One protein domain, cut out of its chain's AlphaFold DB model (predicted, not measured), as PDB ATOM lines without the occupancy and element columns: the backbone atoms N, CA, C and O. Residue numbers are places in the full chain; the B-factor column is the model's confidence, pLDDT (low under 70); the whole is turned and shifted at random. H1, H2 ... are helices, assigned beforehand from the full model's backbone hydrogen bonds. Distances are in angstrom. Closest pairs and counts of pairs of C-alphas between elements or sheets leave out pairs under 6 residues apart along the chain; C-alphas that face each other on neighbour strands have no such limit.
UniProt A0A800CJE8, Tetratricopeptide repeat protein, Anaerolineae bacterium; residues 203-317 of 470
ATOM      1  N   GLU A 203     -49.114  15.408  28.794       97.81
ATOM      2  CA  GLU A 203     -48.628  16.778  28.605       97.81
ATOM      3  C   GLU A 203     -48.519  17.525  29.942       97.81
ATOM      4  O   GLU A 203     -47.478  18.118  30.224       97.81
ATOM      5  N   GLU A 204     -49.546  17.434  30.793       97.50
ATOM      6  CA  GLU A 204     -49.536  18.005  32.148       97.50
ATOM      7  C   GLU A 204     -48.456  17.364  33.022       97.50
ATOM      8  O   GLU A 204     -47.736  18.062  33.735       97.50
ATOM      9  N   GLU A 205     -48.292  16.043  32.943       97.12
ATOM     10  CA  GLU A 205     -47.269  15.330  33.709       97.12
ATOM     11  C   GLU A 205     -45.854  15.696  33.234       97.12
ATOM     12  O   GLU A 205     -44.960  15.909  34.054       97.12
ATOM     13  N   ALA A 206     -45.641  15.846  31.922       97.81
ATOM     14  CA  ALA A 206     -44.366  16.311  31.380       97.81
ATOM     15  C   ALA A 206     -44.047  17.756  31.804       97.81
ATOM     16  O   ALA A 206     -42.892  18.062  32.114       97.81
ATOM     17  N   ALA A 207     -45.055  18.634  31.848       98.38
ATOM     18  CA  ALA A 207     -44.907  20.002  32.338       98.38
ATOM     19  C   ALA A 207     -44.569  20.031  33.839       98.38
ATOM     20  O   ALA A 207     -43.595  20.675  34.232       98.38
ATOM     21  N   ALA A 208     -45.294  19.263  34.659       98.25
ATOM     22  CA  ALA A 208     -45.028  19.131  36.091       98.25
ATOM     23  C   ALA A 208     -43.631  18.546  36.362       98.25
ATOM     24  O   ALA A 208     -42.945  18.961  37.299       98.25
ATOM     25  N   GLN A 209     -43.167  17.611  35.525       98.44
ATOM     26  CA  GLN A 209     -41.805  17.094  35.613       98.44
ATOM     27  C   GLN A 209     -40.767  18.178  35.297       98.44
ATOM     28  O   GLN A 209     -39.788  18.309  36.029       98.44
ATOM     29  N   ALA A 210     -40.963  18.974  34.243       98.31
ATOM     30  CA  ALA A 210     -40.048  20.066  33.904       98.31
ATOM     31  C   ALA A 210     -39.974  21.135  35.014       98.31
ATOM     32  O   ALA A 210     -38.893  21.659  35.306       98.31
ATOM     33  N   GLU A 211     -41.100  21.422  35.671       98.38
ATOM     34  CA  GLU A 211     -41.159  22.286  36.852       98.38
ATOM     35  C   GLU A 211     -40.363  21.692  38.021       98.38
ATOM     36  O   GLU A 211     -39.496  22.366  38.582       98.38
ATOM     37  N   ALA A 212     -40.575  20.412  38.339       98.50
ATOM     38  CA  ALA A 212     -39.833  19.709  39.383       98.50
ATOM     39  C   ALA A 212     -38.318  19.704  39.134       98.50
ATOM     40  O   ALA A 212     -37.532  19.933  40.052       98.50
ATOM     41  N   GLU A 213     -37.891  19.484  37.891       98.38
ATOM     42  CA  GLU A 213     -36.479  19.520  37.506       98.38
ATOM     43  C   GLU A 213     -35.891  20.941  37.593       98.38
ATOM     44  O   GLU A 213     -34.706  21.109  37.880       98.38
ATOM     45  N   THR A 214     -36.697  21.979  37.358       98.19
ATOM     46  CA  THR A 214     -36.285  23.380  37.553       98.19
ATOM     47  C   THR A 214     -36.130  23.697  39.038       98.19
ATOM     48  O   THR A 214     -35.105  24.242  39.448       98.19
ATOM     49  N   TRP A 215     -37.107  23.299  39.853       98.12
ATOM     50  CA  TRP A 215     -37.051  23.411  41.307       98.12
ATOM     51  C   TRP A 215     -35.815  22.702  41.880       98.12
ATOM     52  O   TRP A 215     -35.070  23.305  42.649       98.12
ATOM     53  N   LEU A 216     -35.541  21.470  41.436       98.44
ATOM     54  CA  LEU A 216     -34.395  20.679  41.889       98.44
ATOM     55  C   LEU A 216     -33.064  21.361  41.552       98.44
ATOM     56  O   LEU A 216     -32.190  21.447  42.413       98.44
ATOM     57  N   ARG A 217     -32.910  21.877  40.322       98.25
ATOM     58  CA  ARG A 217     -31.701  22.621  39.927       98.25
ATOM     59  C   ARG A 217     -31.501  23.869  40.776       98.25
ATOM     60  O   ARG A 217     -30.379  24.125  41.194       98.25
ATOM     61  N   ASN A 218     -32.569  24.615  41.050       97.88
ATOM     62  CA  ASN A 218     -32.492  25.824  41.867       97.88
ATOM     63  C   ASN A 218     -32.123  25.505  43.319       97.88
ATOM     64  O   ASN A 218     -31.256  26.166  43.881       97.88
ATOM     65  N   TRP A 219     -32.754  24.493  43.915       98.00
ATOM     66  CA  TRP A 219     -32.491  24.097  45.300       98.00
ATOM     67  C   TRP A 219     -31.061  23.581  45.500       98.00
ATOM     68  O   TRP A 219     -30.424  23.906  46.498       98.00
ATOM     69  N   LEU A 220     -30.545  22.811  44.539       97.88
ATOM     70  CA  LEU A 220     -29.198  22.238  44.587       97.88
ATOM     71  C   LEU A 220     -28.117  23.133  43.961       97.88
ATOM     72  O   LEU A 220     -26.970  22.705  43.856       97.88
ATOM     73  N   GLU A 221     -28.477  24.340  43.514       98.12
ATOM     74  CA  GLU A 221     -27.581  25.284  42.829       98.12
ATOM     75  C   GLU A 221     -26.835  24.656  41.629       98.12
ATOM     76  O   GLU A 221     -25.659  24.927  41.373       98.12
ATOM     77  N   LEU A 222     -27.518  23.789  40.874       97.44
ATOM     78  CA  LEU A 222     -26.927  23.068  39.747       97.44
ATOM     79  C   LEU A 222     -26.852  23.946  38.487       97.44
ATOM     80  O   LEU A 222     -27.798  24.687  38.195       97.44
ATOM     81  N   PRO A 223     -25.791  23.810  37.668       96.56
ATOM     82  CA  PRO A 223     -25.731  24.453  36.360       96.56
ATOM     83  C   PRO A 223     -26.940  24.086  35.474       96.56
ATOM     84  O   PRO A 223     -27.355  22.920  35.492       96.56
ATOM     85  N   PRO A 224     -27.491  25.021  34.674       91.75
ATOM     86  CA  PRO A 224     -28.685  24.782  33.852       91.75
ATOM     87  C   PRO A 224     -28.580  23.578  32.905       91.75
ATOM     88  O   PRO A 224     -29.572  22.903  32.640       91.75
ATOM     89  N   GLU A 225     -27.379  23.293  32.410       92.56
ATOM     90  CA  GLU A 225     -27.060  22.187  31.507       92.56
ATOM     91  C   GLU A 225     -26.933  20.823  32.200       92.56
ATOM     92  O   GLU A 225     -26.763  19.809  31.520       92.56
ATOM     93  N   THR A 226     -27.008  20.775  33.533       94.94
ATOM     94  CA  THR A 226     -26.927  19.520  34.289       94.94
ATOM     95  C   THR A 226     -28.113  18.622  33.943       94.94
ATOM     96  O   THR A 226     -29.280  19.009  34.103       94.94
ATOM     97  N   ASP A 227     -27.812  17.401  33.491       95.81
ATOM     98  CA  ASP A 227     -28.810  16.347  33.332       95.81
ATOM     99  C   ASP A 227     -29.202  15.813  34.711       95.81
ATOM    100  O   ASP A 227     -28.434  15.121  35.382       95.81
ATOM    101  N   VAL A 228     -30.413  16.162  35.134       97.50
ATOM    102  CA  VAL A 228     -30.983  15.712  36.404       97.50
ATOM    103  C   VAL A 228     -31.857  14.469  36.255       97.50
ATOM    104  O   VAL A 228     -32.269  13.901  37.259       97.50
ATOM    105  N   ARG A 229     -32.145  14.037  35.023       95.94
ATOM    106  CA  ARG A 229     -33.090  12.954  34.738       95.94
ATOM    107  C   ARG A 229     -32.390  11.605  34.655       95.94
ATOM    108  O   ARG A 229     -32.868  10.631  35.232       95.94
ATOM    109  N   SER A 230     -31.285  11.538  33.919       96.31
ATOM    110  CA  SER A 230     -30.538  10.291  33.728       96.31
ATOM    111  C   SER A 230     -29.679   9.968  34.947       96.31
ATOM    112  O   SER A 230     -29.261  10.870  35.663       96.31
ATOM    113  N   LEU A 231     -29.349   8.689  35.155       97.31
ATOM    114  CA  LEU A 231     -28.375   8.302  36.181       97.31
ATOM    115  C   LEU A 231     -27.041   9.029  35.951       97.31
ATOM    116  O   LEU A 231     -26.479   8.962  34.854       97.31
ATOM    117  N   SER A 232     -26.515   9.671  36.996       96.25
ATOM    118  CA  SER A 232     -25.184  10.278  36.961       96.25
ATOM    119  C   SER A 232     -24.100   9.243  36.605       96.25
ATOM    120  O   SER A 232     -24.288   8.046  36.840       96.25
ATOM    121  N   PRO A 233     -22.929   9.653  36.079       94.69
ATOM    122  CA  PRO A 233     -21.837   8.719  35.790       94.69
ATOM    123  C   PRO A 233     -21.378   7.897  37.001       94.69
ATOM    124  O   PRO A 233     -20.914   6.770  36.829       94.69
ATOM    125  N   GLU A 234     -21.503   8.455  38.208       92.94
ATOM    126  CA  GLU A 234     -21.222   7.769  39.469       92.94
ATOM    127  C   GLU A 234     -22.274   6.698  39.765       92.94
ATOM    128  O   GLU A 234     -21.926   5.536  39.975       92.94
ATOM    129  N   LEU A 235     -23.563   7.048  39.688       94.94
ATOM    130  CA  LEU A 235     -24.655   6.091  39.852       94.94
ATOM    131  C   LEU A 235     -24.596   4.981  38.800       94.94
ATOM    132  O   LEU A 235     -24.671   3.802  39.133       94.94
ATOM    133  N   ALA A 236     -24.388   5.330  37.532       94.94
ATOM    134  CA  ALA A 236     -24.283   4.365  36.442       94.94
ATOM    135  C   ALA A 236     -23.135   3.354  36.643       94.94
ATOM    136  O   ALA A 236     -23.208   2.235  36.138       94.94
ATOM    137  N   GLN A 237     -22.091   3.728  37.392       95.75
ATOM    138  CA  GLN A 237     -20.961   2.861  37.742       95.75
ATOM    139  C   GLN A 237     -21.072   2.233  39.136       95.75
ATOM    140  O   GLN A 237     -20.197   1.453  39.521       95.75
ATOM    141  N   ASN A 238     -22.137   2.521  39.888       96.44
ATOM    142  CA  ASN A 238     -22.343   1.945  41.206       96.44
ATOM    143  C   ASN A 238     -22.387   0.401  41.095       96.44
ATOM    144  O   ASN A 238     -23.220  -0.141  40.356       96.44
ATOM    145  N   PRO A 239     -21.525  -0.341  41.823       97.50
ATOM    146  CA  PRO A 239     -21.440  -1.795  41.697       97.50
ATOM    147  C   PRO A 239     -22.760  -2.517  41.980       97.50
ATOM    148  O   PRO A 239     -23.031  -3.554  41.374       97.50
ATOM    149  N   HIS A 240     -23.574  -1.978  42.888       98.00
ATOM    150  CA  HIS A 240     -24.892  -2.514  43.197       98.00
ATOM    151  C   HIS A 240     -25.865  -2.301  42.029       98.00
ATOM    152  O   HIS A 240     -26.504  -3.258  41.600       98.00
ATOM    153  N   LEU A 241     -25.915  -1.106  41.421       97.25
ATOM    154  CA  LEU A 241     -26.760  -0.869  40.238       97.25
ATOM    155  C   LEU A 241     -26.368  -1.770  39.061       97.25
ATOM    156  O   LEU A 241     -27.240  -2.380  38.441       97.25
ATOM    157  N   LEU A 242     -25.069  -1.919  38.787       97.81
ATOM    158  CA  LEU A 242     -24.580  -2.779  37.707       97.81
ATOM    159  C   LEU A 242     -24.958  -4.251  37.920       97.81
ATOM    160  O   LEU A 242     -25.446  -4.905  36.994       97.81
ATOM    161  N   ARG A 243     -24.761  -4.787  39.133       98.38
ATOM    162  CA  ARG A 243     -25.172  -6.165  39.454       98.38
ATOM    163  C   ARG A 243     -26.685  -6.323  39.391       98.38
ATOM    164  O   ARG A 243     -27.156  -7.279  38.777       98.38
ATOM    165  N   GLY A 244     -27.432  -5.373  39.954       97.38
ATOM    166  CA  GLY A 244     -28.891  -5.355  39.924       97.38
ATOM    167  C   GLY A 244     -29.436  -5.407  38.499       97.38
ATOM    168  O   GLY A 244     -30.262  -6.261  38.192       97.38
ATOM    169  N   GLN A 245     -28.896  -4.592  37.591       97.06
ATOM    170  CA  GLN A 245     -29.263  -4.598  36.170       97.06
ATOM    171  C   GLN A 245     -29.015  -5.950  35.499       97.06
ATOM    172  O   GLN A 245     -29.860  -6.427  34.741       97.06
ATOM    173  N   LYS A 246     -27.870  -6.587  35.774       97.81
ATOM    174  CA  LYS A 246     -27.557  -7.908  35.209       97.81
ATOM    175  C   LYS A 246     -28.480  -8.993  35.740       97.81
ATOM    176  O   LYS A 246     -28.999  -9.774  34.949       97.81
ATOM    177  N   LEU A 247     -28.739  -9.002  37.042       97.69
ATOM    178  CA  LEU A 247     -29.679  -9.934  37.664       97.69
ATOM    179  C   LEU A 247     -31.103  -9.727  37.131       97.69
ATOM    180  O   LEU A 247     -31.779 -10.698  36.806       97.69
ATOM    181  N   TRP A 248     -31.527  -8.473  36.954       95.06
ATOM    182  CA  TRP A 248     -32.834  -8.137  36.389       95.06
ATOM    183  C   TRP A 248     -32.988  -8.675  34.964       95.06
ATOM    184  O   TRP A 248     -33.981  -9.323  34.649       95.06
ATOM    185  N   GLN A 249     -31.969  -8.484  34.118       95.75
ATOM    186  CA  GLN A 249     -31.927  -9.028  32.753       95.75
ATOM    187  C   GLN A 249     -31.966 -10.564  32.715       95.75
ATOM    188  O   GLN A 249     -32.419 -11.137  31.728       95.75
ATOM    189  N   MET A 250     -31.501 -11.230  33.775       97.12
ATOM    190  CA  MET A 250     -31.535 -12.689  33.921       97.12
ATOM    191  C   MET A 250     -32.860 -13.216  34.495       97.12
ATOM    192  O   MET A 250     -33.014 -14.428  34.616       97.12
ATOM    193  N   GLY A 251     -33.807 -12.342  34.854       92.31
ATOM    194  CA  GLY A 251     -35.060 -12.727  35.515       92.31
ATOM    195  C   GLY A 251     -34.915 -13.013  37.015       92.31
ATOM    196  O   GLY A 251     -35.871 -13.429  37.662       92.31
ATOM    197  N   GLU A 252     -33.744 -12.747  37.599       94.75
ATOM    198  CA  GLU A 252     -33.459 -12.943  39.022       94.75
ATOM    199  C   GLU A 252     -33.951 -11.741  39.851       94.75
ATOM    200  O   GLU A 252     -33.182 -11.071  40.544       94.75
ATOM    201  N   PHE A 253     -35.250 -11.430  39.768       89.25
ATOM    202  CA  PHE A 253     -35.839 -10.188  40.293       89.25
ATOM    203  C   PHE A 253     -35.617  -9.985  41.797       89.25
ATOM    204  O   PHE A 253     -35.328  -8.874  42.238       89.25
ATOM    205  N   GLY A 254     -35.692 -11.056  42.592       89.44
ATOM    206  CA  GLY A 254     -35.453 -10.980  44.036       89.44
ATOM    207  C   GLY A 254     -34.003 -10.621  44.382       89.44
ATOM    208  O   GLY A 254     -33.762  -9.840  45.303       89.44
ATOM    209  N   LEU A 255     -33.033 -11.159  43.636       94.50
ATOM    210  CA  LEU A 255     -31.615 -10.814  43.779       94.50
ATOM    211  C   LEU A 255     -31.345  -9.396  43.262       94.50
ATOM    212  O   LEU A 255     -30.675  -8.620  43.941       94.50
ATOM    213  N   ALA A 256     -31.909  -9.046  42.105       95.81
ATOM    214  CA  ALA A 256     -31.783  -7.723  41.506       95.81
ATOM    215  C   ALA A 256     -32.299  -6.624  42.439       95.81
ATOM    216  O   ALA A 256     -31.590  -5.656  42.701       95.81
ATOM    217  N   LYS A 257     -33.492  -6.814  43.013       94.06
ATOM    218  CA  LYS A 257     -34.089  -5.891  43.981       94.06
ATOM    219  C   LYS A 257     -33.182  -5.665  45.190       94.06
ATOM    220  O   LYS A 257     -33.026  -4.526  45.611       94.06
ATOM    221  N   ARG A 258     -32.558  -6.714  45.742       95.50
ATOM    222  CA  ARG A 258     -31.620  -6.554  46.871       95.50
ATOM    223  C   ARG A 258     -30.439  -5.657  46.515       95.50
ATOM    224  O   ARG A 258     -30.047  -4.827  47.326       95.50
ATOM    225  N   GLU A 259     -29.890  -5.813  45.314       98.12
ATOM    226  CA  GLU A 259     -28.814  -4.945  44.832       98.12
ATOM    227  C   GLU A 259     -29.310  -3.510  44.607       98.12
ATOM    228  O   GLU A 259     -28.677  -2.562  45.055       98.12
ATOM    229  N   PHE A 260     -30.480  -3.327  44.000       97.56
ATOM    230  CA  PHE A 260     -31.074  -2.002  43.817       97.56
ATOM    231  C   PHE A 260     -31.354  -1.273  45.140       97.56
ATOM    232  O   PHE A 260     -31.041  -0.089  45.256       97.56
ATOM    233  N   GLU A 261     -31.857  -1.970  46.159       97.25
ATOM    234  CA  GLU A 261     -32.042  -1.399  47.498       97.25
ATOM    235  C   GLU A 261     -30.711  -1.030  48.158       97.25
ATOM    236  O   GLU A 261     -30.610   0.031  48.770       97.25
ATOM    237  N   ALA A 262     -29.668  -1.850  47.992       98.06
ATOM    238  CA  ALA A 262     -28.337  -1.520  48.494       98.06
ATOM    239  C   ALA A 262     -27.766  -0.261  47.816       98.06
ATOM    240  O   ALA A 262     -27.174   0.580  48.491       98.06
ATOM    241  N   ALA A 263     -27.993  -0.088  46.508       97.62
ATOM    242  CA  ALA A 263     -27.634   1.144  45.808       97.62
ATOM    243  C   ALA A 263     -28.412   2.356  46.339       97.62
ATOM    244  O   ALA A 263     -27.811   3.393  46.613       97.62
ATOM    245  N   ARG A 264     -29.735   2.225  46.515       97.81
ATOM    246  CA  ARG A 264     -30.596   3.293  47.047       97.81
ATOM    247  C   ARG A 264     -30.161   3.726  48.443       97.81
ATOM    248  O   ARG A 264     -30.071   4.918  48.708       97.81
ATOM    249  N   GLU A 265     -29.872   2.768  49.318       97.44
ATOM    250  CA  GLU A 265     -29.459   3.041  50.694       97.44
ATOM    251  C   GLU A 265     -28.071   3.688  50.763       97.44
ATOM    252  O   GLU A 265     -27.868   4.607  51.551       97.44
ATOM    253  N   ALA A 266     -27.135   3.266  49.904       96.06
ATOM    254  CA  ALA A 266     -25.805   3.871  49.819       96.06
ATOM    255  C   ALA A 266     -25.839   5.334  49.343       96.06
ATOM    256  O   ALA A 266     -24.957   6.108  49.698       96.06
ATOM    257  N   MET A 267     -26.854   5.708  48.559       96.06
ATOM    258  CA  MET A 267     -26.990   7.032  47.940       96.06
ATOM    259  C   MET A 267     -28.053   7.908  48.616       96.06
ATOM    260  O   MET A 267     -28.371   8.984  48.119       96.06
ATOM    261  N   LYS A 268     -28.624   7.470  49.745       95.88
ATOM    262  CA  LYS A 268     -29.781   8.125  50.377       95.88
ATOM    263  C   LYS A 268     -29.522   9.554  50.857       95.88
ATOM    264  O   LYS A 268     -30.479  10.259  51.153       95.88
ATOM    265  N   ASP A 269     -28.264   9.951  51.017       97.12
ATOM    266  CA  ASP A 269     -27.882  11.292  51.475       97.12
ATOM    267  C   ASP A 269     -27.542  12.233  50.306       97.12
ATOM    268  O   ASP A 269     -27.308  13.418  50.522       97.12
ATOM    269  N   ASP A 270     -27.567  11.724  49.069       97.94
ATOM    270  CA  ASP A 270     -27.438  12.518  47.850       97.94
ATOM    271  C   ASP A 270     -28.842  12.811  47.272       97.94
ATOM    272  O   ASP A 270     -29.561  11.889  46.852       97.94
ATOM    273  N   PRO A 271     -29.273  14.087  47.246       98.06
ATOM    274  CA  PRO A 271     -30.592  14.461  46.752       98.06
ATOM    275  C   PRO A 271     -30.749  14.259  45.241       98.06
ATOM    276  O   PRO A 271     -31.791  13.774  44.797       98.06
ATOM    277  N   LEU A 272     -29.727  14.565  44.437       98.31
ATOM    278  CA  LEU A 272     -29.801  14.366  42.991       98.31
ATOM    279  C   LEU A 272     -29.882  12.871  42.667       98.31
ATOM    280  O   LEU A 272     -30.723  12.453  41.867       98.31
ATOM    281  N   ALA A 273     -29.071  12.058  43.347       98.19
ATOM    282  CA  ALA A 273     -29.133  10.611  43.209       98.19
ATOM    283  C   ALA A 273     -30.498  10.052  43.631       98.19
ATOM    284  O   ALA A 273     -31.034   9.179  42.952       98.19
ATOM    285  N   SER A 274     -31.092  10.573  44.709       98.44
ATOM    286  CA  SER A 274     -32.428  10.172  45.164       98.44
ATOM    287  C   SER A 274     -33.499  10.440  44.100       98.44
ATOM    288  O   SER A 274     -34.317   9.560  43.827       98.44
ATOM    289  N   TYR A 275     -33.465  11.600  43.433       98.69
ATOM    290  CA  TYR A 275     -34.380  11.905  42.326       98.69
ATOM    291  C   TYR A 275     -34.162  10.983  41.114       98.69
ATOM    292  O   TYR A 275     -35.107  10.368  40.620       98.69
ATOM    293  N   GLN A 276     -32.911  10.818  40.672       98.69
ATOM    294  CA  GLN A 276     -32.564   9.966  39.526       98.69
ATOM    295  C   GLN A 276     -32.934   8.494  39.768       98.69
ATOM    296  O   GLN A 276     -33.474   7.825  38.884       98.69
ATOM    297  N   LEU A 277     -32.694   7.985  40.980       98.62
ATOM    298  CA  LEU A 277     -33.089   6.637  41.383       98.62
ATOM    299  C   LEU A 277     -34.609   6.484  41.473       98.62
ATOM    300  O   LEU A 277     -35.126   5.437  41.083       98.62
ATOM    301  N   ALA A 278     -35.338   7.506  41.934       98.69
ATOM    302  CA  ALA A 278     -36.798   7.473  41.960       98.69
ATOM    303  C   ALA A 278     -37.380   7.267  40.553       98.69
ATOM    304  O   ALA A 278     -38.231   6.392  40.367       98.69
ATOM    305  N   LEU A 279     -36.876   8.008  39.561       98.62
ATOM    306  CA  LEU A 279     -37.262   7.853  38.155       98.62
ATOM    307  C   LEU A 279     -36.871   6.480  37.606       98.62
ATOM    308  O   LEU A 279     -37.705   5.771  37.047       98.62
ATOM    309  N   TYR A 280     -35.620   6.074  37.829       98.19
ATOM    310  CA  TYR A 280     -35.104   4.795  37.354       98.19
ATOM    311  C   TYR A 280     -35.924   3.604  37.872       98.19
ATOM    312  O   TYR A 280     -36.301   2.718  37.106       98.19
ATOM    313  N   PHE A 281     -36.247   3.586  39.169       97.81
ATOM    314  CA  PHE A 281     -37.039   2.511  39.761       97.81
ATOM    315  C   PHE A 281     -38.503   2.540  39.329       97.81
ATOM    316  O   PHE A 281     -39.077   1.468  39.132       97.81
ATOM    317  N   ARG A 282     -39.099   3.723  39.130       97.31
ATOM    318  CA  ARG A 282     -40.448   3.845  38.557       97.31
ATOM    319  C   ARG A 282     -40.501   3.177  37.188       97.31
ATOM    320  O   ARG A 282     -41.374   2.346  36.955       97.31
ATOM    321  N   ASP A 283     -39.549   3.509  36.318       95.94
ATOM    322  CA  ASP A 283     -39.517   3.028  34.935       95.94
ATOM    323  C   ASP A 283     -39.243   1.512  34.857       95.94
ATOM    324  O   ASP A 283     -39.691   0.843  33.927       95.94
ATOM    325  N   LEU A 284     -38.562   0.944  35.861       94.12
ATOM    326  CA  LEU A 284     -38.396  -0.506  36.022       94.12
ATOM    327  C   LEU A 284     -39.630  -1.228  36.594       94.12
ATOM    328  O   LEU A 284     -39.668  -2.459  36.561       94.12
ATOM    329  N   GLY A 285     -40.605  -0.512  37.159       92.88
ATOM    330  CA  GLY A 285     -41.717  -1.107  37.910       92.88
ATOM    331  C   GLY A 285     -41.383  -1.467  39.366       92.88
ATOM    332  O   GLY A 285     -42.148  -2.166  40.028       92.88
ATOM    333  N   LEU A 286     -40.253  -0.989  39.900       94.38
ATOM    334  CA  LEU A 286     -39.872  -1.118  41.312       94.38
ATOM    335  C   LEU A 286     -40.473   0.026  42.139       94.38
ATOM    336  O   LEU A 286     -39.777   0.884  42.686       94.38
ATOM    337  N   TYR A 287     -41.803   0.039  42.218       96.00
ATOM    338  CA  TYR A 287     -42.584   1.151  42.758       96.00
ATOM    339  C   TYR A 287     -42.255   1.510  44.207       96.00
ATOM    340  O   TYR A 287     -42.064   2.687  44.506       96.00
ATOM    341  N   ARG A 288     -42.083   0.522  45.088       95.94
ATOM    342  CA  ARG A 288     -41.662   0.771  46.474       95.94
ATOM    343  C   ARG A 288     -40.322   1.501  46.540       95.94
ATOM    344  O   ARG A 288     -40.198   2.491  47.255       95.94
ATOM    345  N   SER A 289     -39.327   1.031  45.790       96.69
ATOM    346  CA  SER A 289     -37.989   1.630  45.746       96.69
ATOM    347  C   SER A 289     -38.039   3.065  45.216       96.69
ATOM    348  O   SER A 289     -37.361   3.941  45.753       96.69
ATOM    349  N   SER A 290     -38.884   3.313  44.209       98.31
ATOM    350  CA  SER A 290     -39.144   4.648  43.663       98.31
ATOM    351  C   SER A 290     -39.733   5.595  44.712       98.31
ATOM    352  O   SER A 290     -39.169   6.660  44.967       98.31
ATOM    353  N   ILE A 291     -40.801   5.165  45.394       98.62
ATOM    354  CA  ILE A 291     -41.475   5.940  46.444       98.62
ATOM    355  C   ILE A 291     -40.507   6.279  47.581       98.62
ATOM    356  O   ILE A 291     -40.479   7.416  48.042       98.62
ATOM    357  N   LEU A 292     -39.696   5.314  48.032       98.44
ATOM    358  CA  LEU A 292     -38.727   5.536  49.107       98.44
ATOM    359  C   LEU A 292     -37.635   6.536  48.704       98.44
ATOM    360  O   LEU A 292     -37.236   7.362  49.523       98.44
ATOM    361  N   ALA A 293     -37.163   6.489  47.456       98.62
ATOM    362  CA  ALA A 293     -36.187   7.446  46.943       98.62
ATOM    363  C   ALA A 293     -36.786   8.863  46.822       98.62
ATOM    364  O   ALA A 293     -36.174   9.831  47.273       98.62
ATOM    365  N   ALA A 294     -38.020   8.991  46.321       98.62
ATOM    366  CA  ALA A 294     -38.723  10.273  46.248       98.62
ATOM    367  C   ALA A 294     -39.061  10.843  47.640       98.62
ATOM    368  O   ALA A 294     -38.904  12.037  47.884       98.62
ATOM    369  N   ALA A 295     -39.469  10.002  48.595       98.31
ATOM    370  CA  ALA A 295     -39.727  10.431  49.971       98.31
ATOM    371  C   ALA A 295     -38.441  10.910  50.663       98.31
ATOM    372  O   ALA A 295     -38.458  11.875  51.434       98.31
ATOM    373  N   ARG A 296     -37.304  10.266  50.359       98.44
ATOM    374  CA  ARG A 296     -35.999  10.712  50.848       98.44
ATOM    375  C   ARG A 296     -35.623  12.080  50.284       98.44
ATOM    376  O   ARG A 296     -35.144  12.905  51.055       98.44
ATOM    377  N   LEU A 297     -35.904  12.345  49.007       98.38
ATOM    378  CA  LEU A 297     -35.703  13.664  48.400       98.38
ATOM    379  C   LEU A 297     -36.442  14.768  49.173       98.38
ATOM    380  O   LEU A 297     -35.815  15.753  49.550       98.38
ATOM    381  N   LEU A 298     -37.732  14.568  49.482       97.94
ATOM    382  CA  LEU A 298     -38.510  15.524  50.286       97.94
ATOM    383  C   LEU A 298     -37.946  15.701  51.701       97.94
ATOM    384  O   LEU A 298     -37.891  16.812  52.225       97.94
ATOM    385  N   THR A 299     -37.472  14.610  52.309       97.88
ATOM    386  CA  THR A 299     -36.828  14.664  53.630       97.88
ATOM    387  C   THR A 299     -35.560  15.522  53.596       97.88
ATOM    388  O   THR A 299     -35.329  16.302  54.514       97.88
ATOM    389  N   LEU A 300     -34.736  15.388  52.550       98.38
ATOM    390  CA  LEU A 300     -33.501  16.160  52.388       98.38
ATOM    391  C   LEU A 300     -33.772  17.637  52.077       98.38
ATOM    392  O   LEU A 300     -33.010  18.492  52.524       98.38
ATOM    393  N   SER A 301     -34.842  17.946  51.338       97.62
ATOM    394  CA  SER A 301     -35.214  19.331  51.022       97.62
ATOM    395  C   SER A 301     -35.944  20.048  52.153       97.62
ATOM    396  O   SER A 301     -36.064  21.272  52.119       97.62
ATOM    397  N   GLY A 302     -36.446  19.309  53.148       96.62
ATOM    398  CA  GLY A 302     -37.300  19.858  54.203       96.62
ATOM    399  C   GLY A 302     -38.658  20.345  53.684       96.62
ATOM    400  O   GLY A 302     -39.322  21.128  54.356       96.62
ATOM    401  N   THR A 303     -39.062  19.921  52.482       95.75
ATOM    402  CA  THR A 303     -40.313  20.338  51.833       95.75
ATOM    403  C   THR A 303     -41.413  19.321  52.110       95.75
ATOM    404  O   THR A 303     -41.188  18.114  52.022       95.75
ATOM    405  N   SER A 304     -42.620  19.797  52.424       95.56
ATOM    406  CA  SER A 304     -43.777  18.918  52.589       95.56
ATOM    407  C   SER A 304     -44.268  18.390  51.235       95.56
ATOM    408  O   SER A 304     -43.993  18.960  50.181       95.56
ATOM    409  N   VAL A 305     -45.051  17.312  51.253       97.00
ATOM    410  CA  VAL A 305     -45.689  16.783  50.035       97.00
ATOM    411  C   VAL A 305     -46.709  17.753  49.418       97.00
ATOM    412  O   VAL A 305     -46.970  17.669  48.222       97.00
ATOM    413  N   PHE A 306     -47.278  18.671  50.203       96.31
ATOM    414  CA  PHE A 306     -48.227  19.666  49.694       96.31
ATOM    415  C   PHE A 306     -47.529  20.887  49.085       96.31
ATOM    416  O   PHE A 306     -48.115  21.541  48.230       96.31
ATOM    417  N   ASP A 307     -46.288  21.170  49.494       96.19
ATOM    418  CA  ASP A 307     -45.514  22.328  49.017       96.19
ATOM    419  C   ASP A 307     -44.508  21.967  47.911       96.19
ATOM    420  O   ASP A 307     -43.964  22.844  47.240       96.19
ATOM    421  N   ALA A 308     -44.209  20.678  47.742       97.56
ATOM    422  CA  ALA A 308     -43.305  20.204  46.705       97.56
ATOM    423  C   ALA A 308     -43.947  20.291  45.307       97.56
ATOM    424  O   ALA A 308     -45.170  20.202  45.180       97.56
ATOM    425  N   PRO A 309     -43.134  20.395  44.234       98.31
ATOM    426  CA  PRO A 309     -43.635  20.305  42.866       98.31
ATOM    427  C   PRO A 309     -44.509  19.061  42.664       98.31
ATOM    428  O   PRO A 309     -44.109  17.958  43.051       98.31
ATOM    429  N   ALA A 310     -45.660  19.222  42.002       97.88
ATOM    430  CA  ALA A 310     -46.688  18.182  41.894       97.88
ATOM    431  C   ALA A 310     -46.141  16.834  41.395       97.88
ATOM    432  O   ALA A 310     -46.522  15.782  41.902       97.88
ATOM    433  N   PHE A 311     -45.193  16.851  40.455       98.50
ATOM    434  CA  PHE A 311     -44.542  15.638  39.959       98.50
ATOM    435  C   PHE A 311     -43.766  14.878  41.048       98.50
ATOM    436  O   PHE A 311     -43.860  13.656  41.133       98.50
ATOM    437  N   ILE A 312     -43.029  15.574  41.924       98.56
ATOM    438  CA  ILE A 312     -42.330  14.931  43.049       98.56
ATOM    439  C   ILE A 312     -43.357  14.367  44.029       98.56
ATOM    440  O   ILE A 312     -43.235  13.218  44.450       98.56
ATOM    441  N   SER A 313     -44.405  15.128  44.340       98.56
ATOM    442  CA  SER A 313     -45.477  14.666  45.222       98.56
ATOM    443  C   SER A 313     -46.183  13.422  44.675       98.56
ATOM    444  O   SER A 313     -46.431  12.493  45.441       98.56
ATOM    445  N   ARG A 314     -46.406  13.333  43.356       98.50
ATOM    446  CA  ARG A 314     -46.936  12.136  42.673       98.50
ATOM    447  C   ARG A 314     -45.937  10.976  42.600       98.50
ATOM    448  O   ARG A 314     -46.366   9.830  42.607       98.50
ATOM    449  N   LEU A 315     -44.621  11.213  42.598       98.25
ATOM    450  CA  LEU A 315     -43.638  10.133  42.795       98.25
ATOM    451  C   LEU A 315     -43.705   9.565  44.218       98.25
ATOM    452  O   LEU A 315     -43.540   8.359  44.414       98.25
ATOM    453  N   VAL A 316     -43.956  10.422  45.215       98.38
ATOM    454  CA  VAL A 316     -44.120   9.987  46.604       98.38
ATOM    455  C   VAL A 316     -45.466   9.302  46.802       98.38
ATOM    456  O   VAL A 316     -45.473   8.250  47.429       98.38
ATOM    457  N   TYR A 317     -46.568   9.828  46.262       98.56
ATOM    458  CA  TYR A 317     -47.936   9.292  46.351       98.56
ATOM    459  C   TYR A 317     -48.490   8.955  44.958       98.56
ATOM    460  O   TYR A 317     -49.359   9.661  44.459       98.56
TER     461      TYR A 317
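What this domain is: This is residues 203 to 317 of the 470 residues of the protein "Tetratricopeptide repeat protein" of Anaerolineae bacterium (UniProt A0A800CJE8). Two helical hairpins, H3 with H4 and H5 with H6, follow one another along the longest axis, with H5 near the middle and H3 and H4 at one end. At the other end stands the long helix H1, and the short helix H7 fills the place between H1 and H6; the stretch of residues 220 to 232 leads from H1 back to the small helix H2, near H3 and H5. The printed part has 115 residues with seven named helices, H1 to H7 in order, and no named strand: the class is all helix. It is compact, with a radius of gyration of the C-alphas of 13.9 A, and the C-alphas span 38 by 27 by 27 A.

Where its parts are: H1, residues 203 to 219, is the longest helix, 24.3 A from C-alpha 203 at (-48.628, 16.778, 28.605) to C-alpha 219 at (-32.491, 24.097, 45.300). H7 is residues 310 to 316, 9.8 A long, and ends with C-alpha 316 at (-44.120, 9.987, 46.604). H6, residues 287 to 301, is 21.3 A long, and H5, residues 271 to 284, is 20.0 A. H4, residues 253 to 266, is 19.7 A, and H3, residues 239 to 249, is 15.6 A. H2 is residues 233 to 236, 5.0 A long.

How they stand to each other: H1 touches H7 with residues 205 to 212 alone, about perpendicular at 85 degrees; their closest C-alphas, of Ala 208 and Phe 311, are 5.2 A apart. H7 touches H6 at a steep tilt of 59 degrees, opposite ways; the closest C-alphas, of Ile 291 and Val 316, are 4.8 A apart. H5 and H6 form a hairpin and touch at a shallow tilt of 17 degrees, with the C-alphas of Ala 278 and Ser 290 closest at 4.0 A. H4, H5 and H6 are an up-and-down bundle, each running against the one before, though H4 and H6 only just touch, with 3 pairs of C-alphas within 8 A, the closest being Glu 261 and Ser 289 at 6.9 A. H3 and H4 form a hairpin at a shallow tilt of 22 degrees, with the C-alphas of Gly 244 and Ala 256 closest at 4.1 A. H2 touches no helix; H1 and H3 are apart. In H1, H3, H4, H5, H6 and H7 every O i to N i+4 pair is within hydrogen-bond range; H2 is too short for one, and its single O i to N i+3 pair is not within range.

The domain as a whole: The two C-alphas farthest apart, of Met 250 and Asp 307, are 40.6 A apart. The printed part has no cut. The link from H1 to H2 is long, with 13 residues. The mean pLDDT of the printed part is 97.0, and no printed residue is under 70.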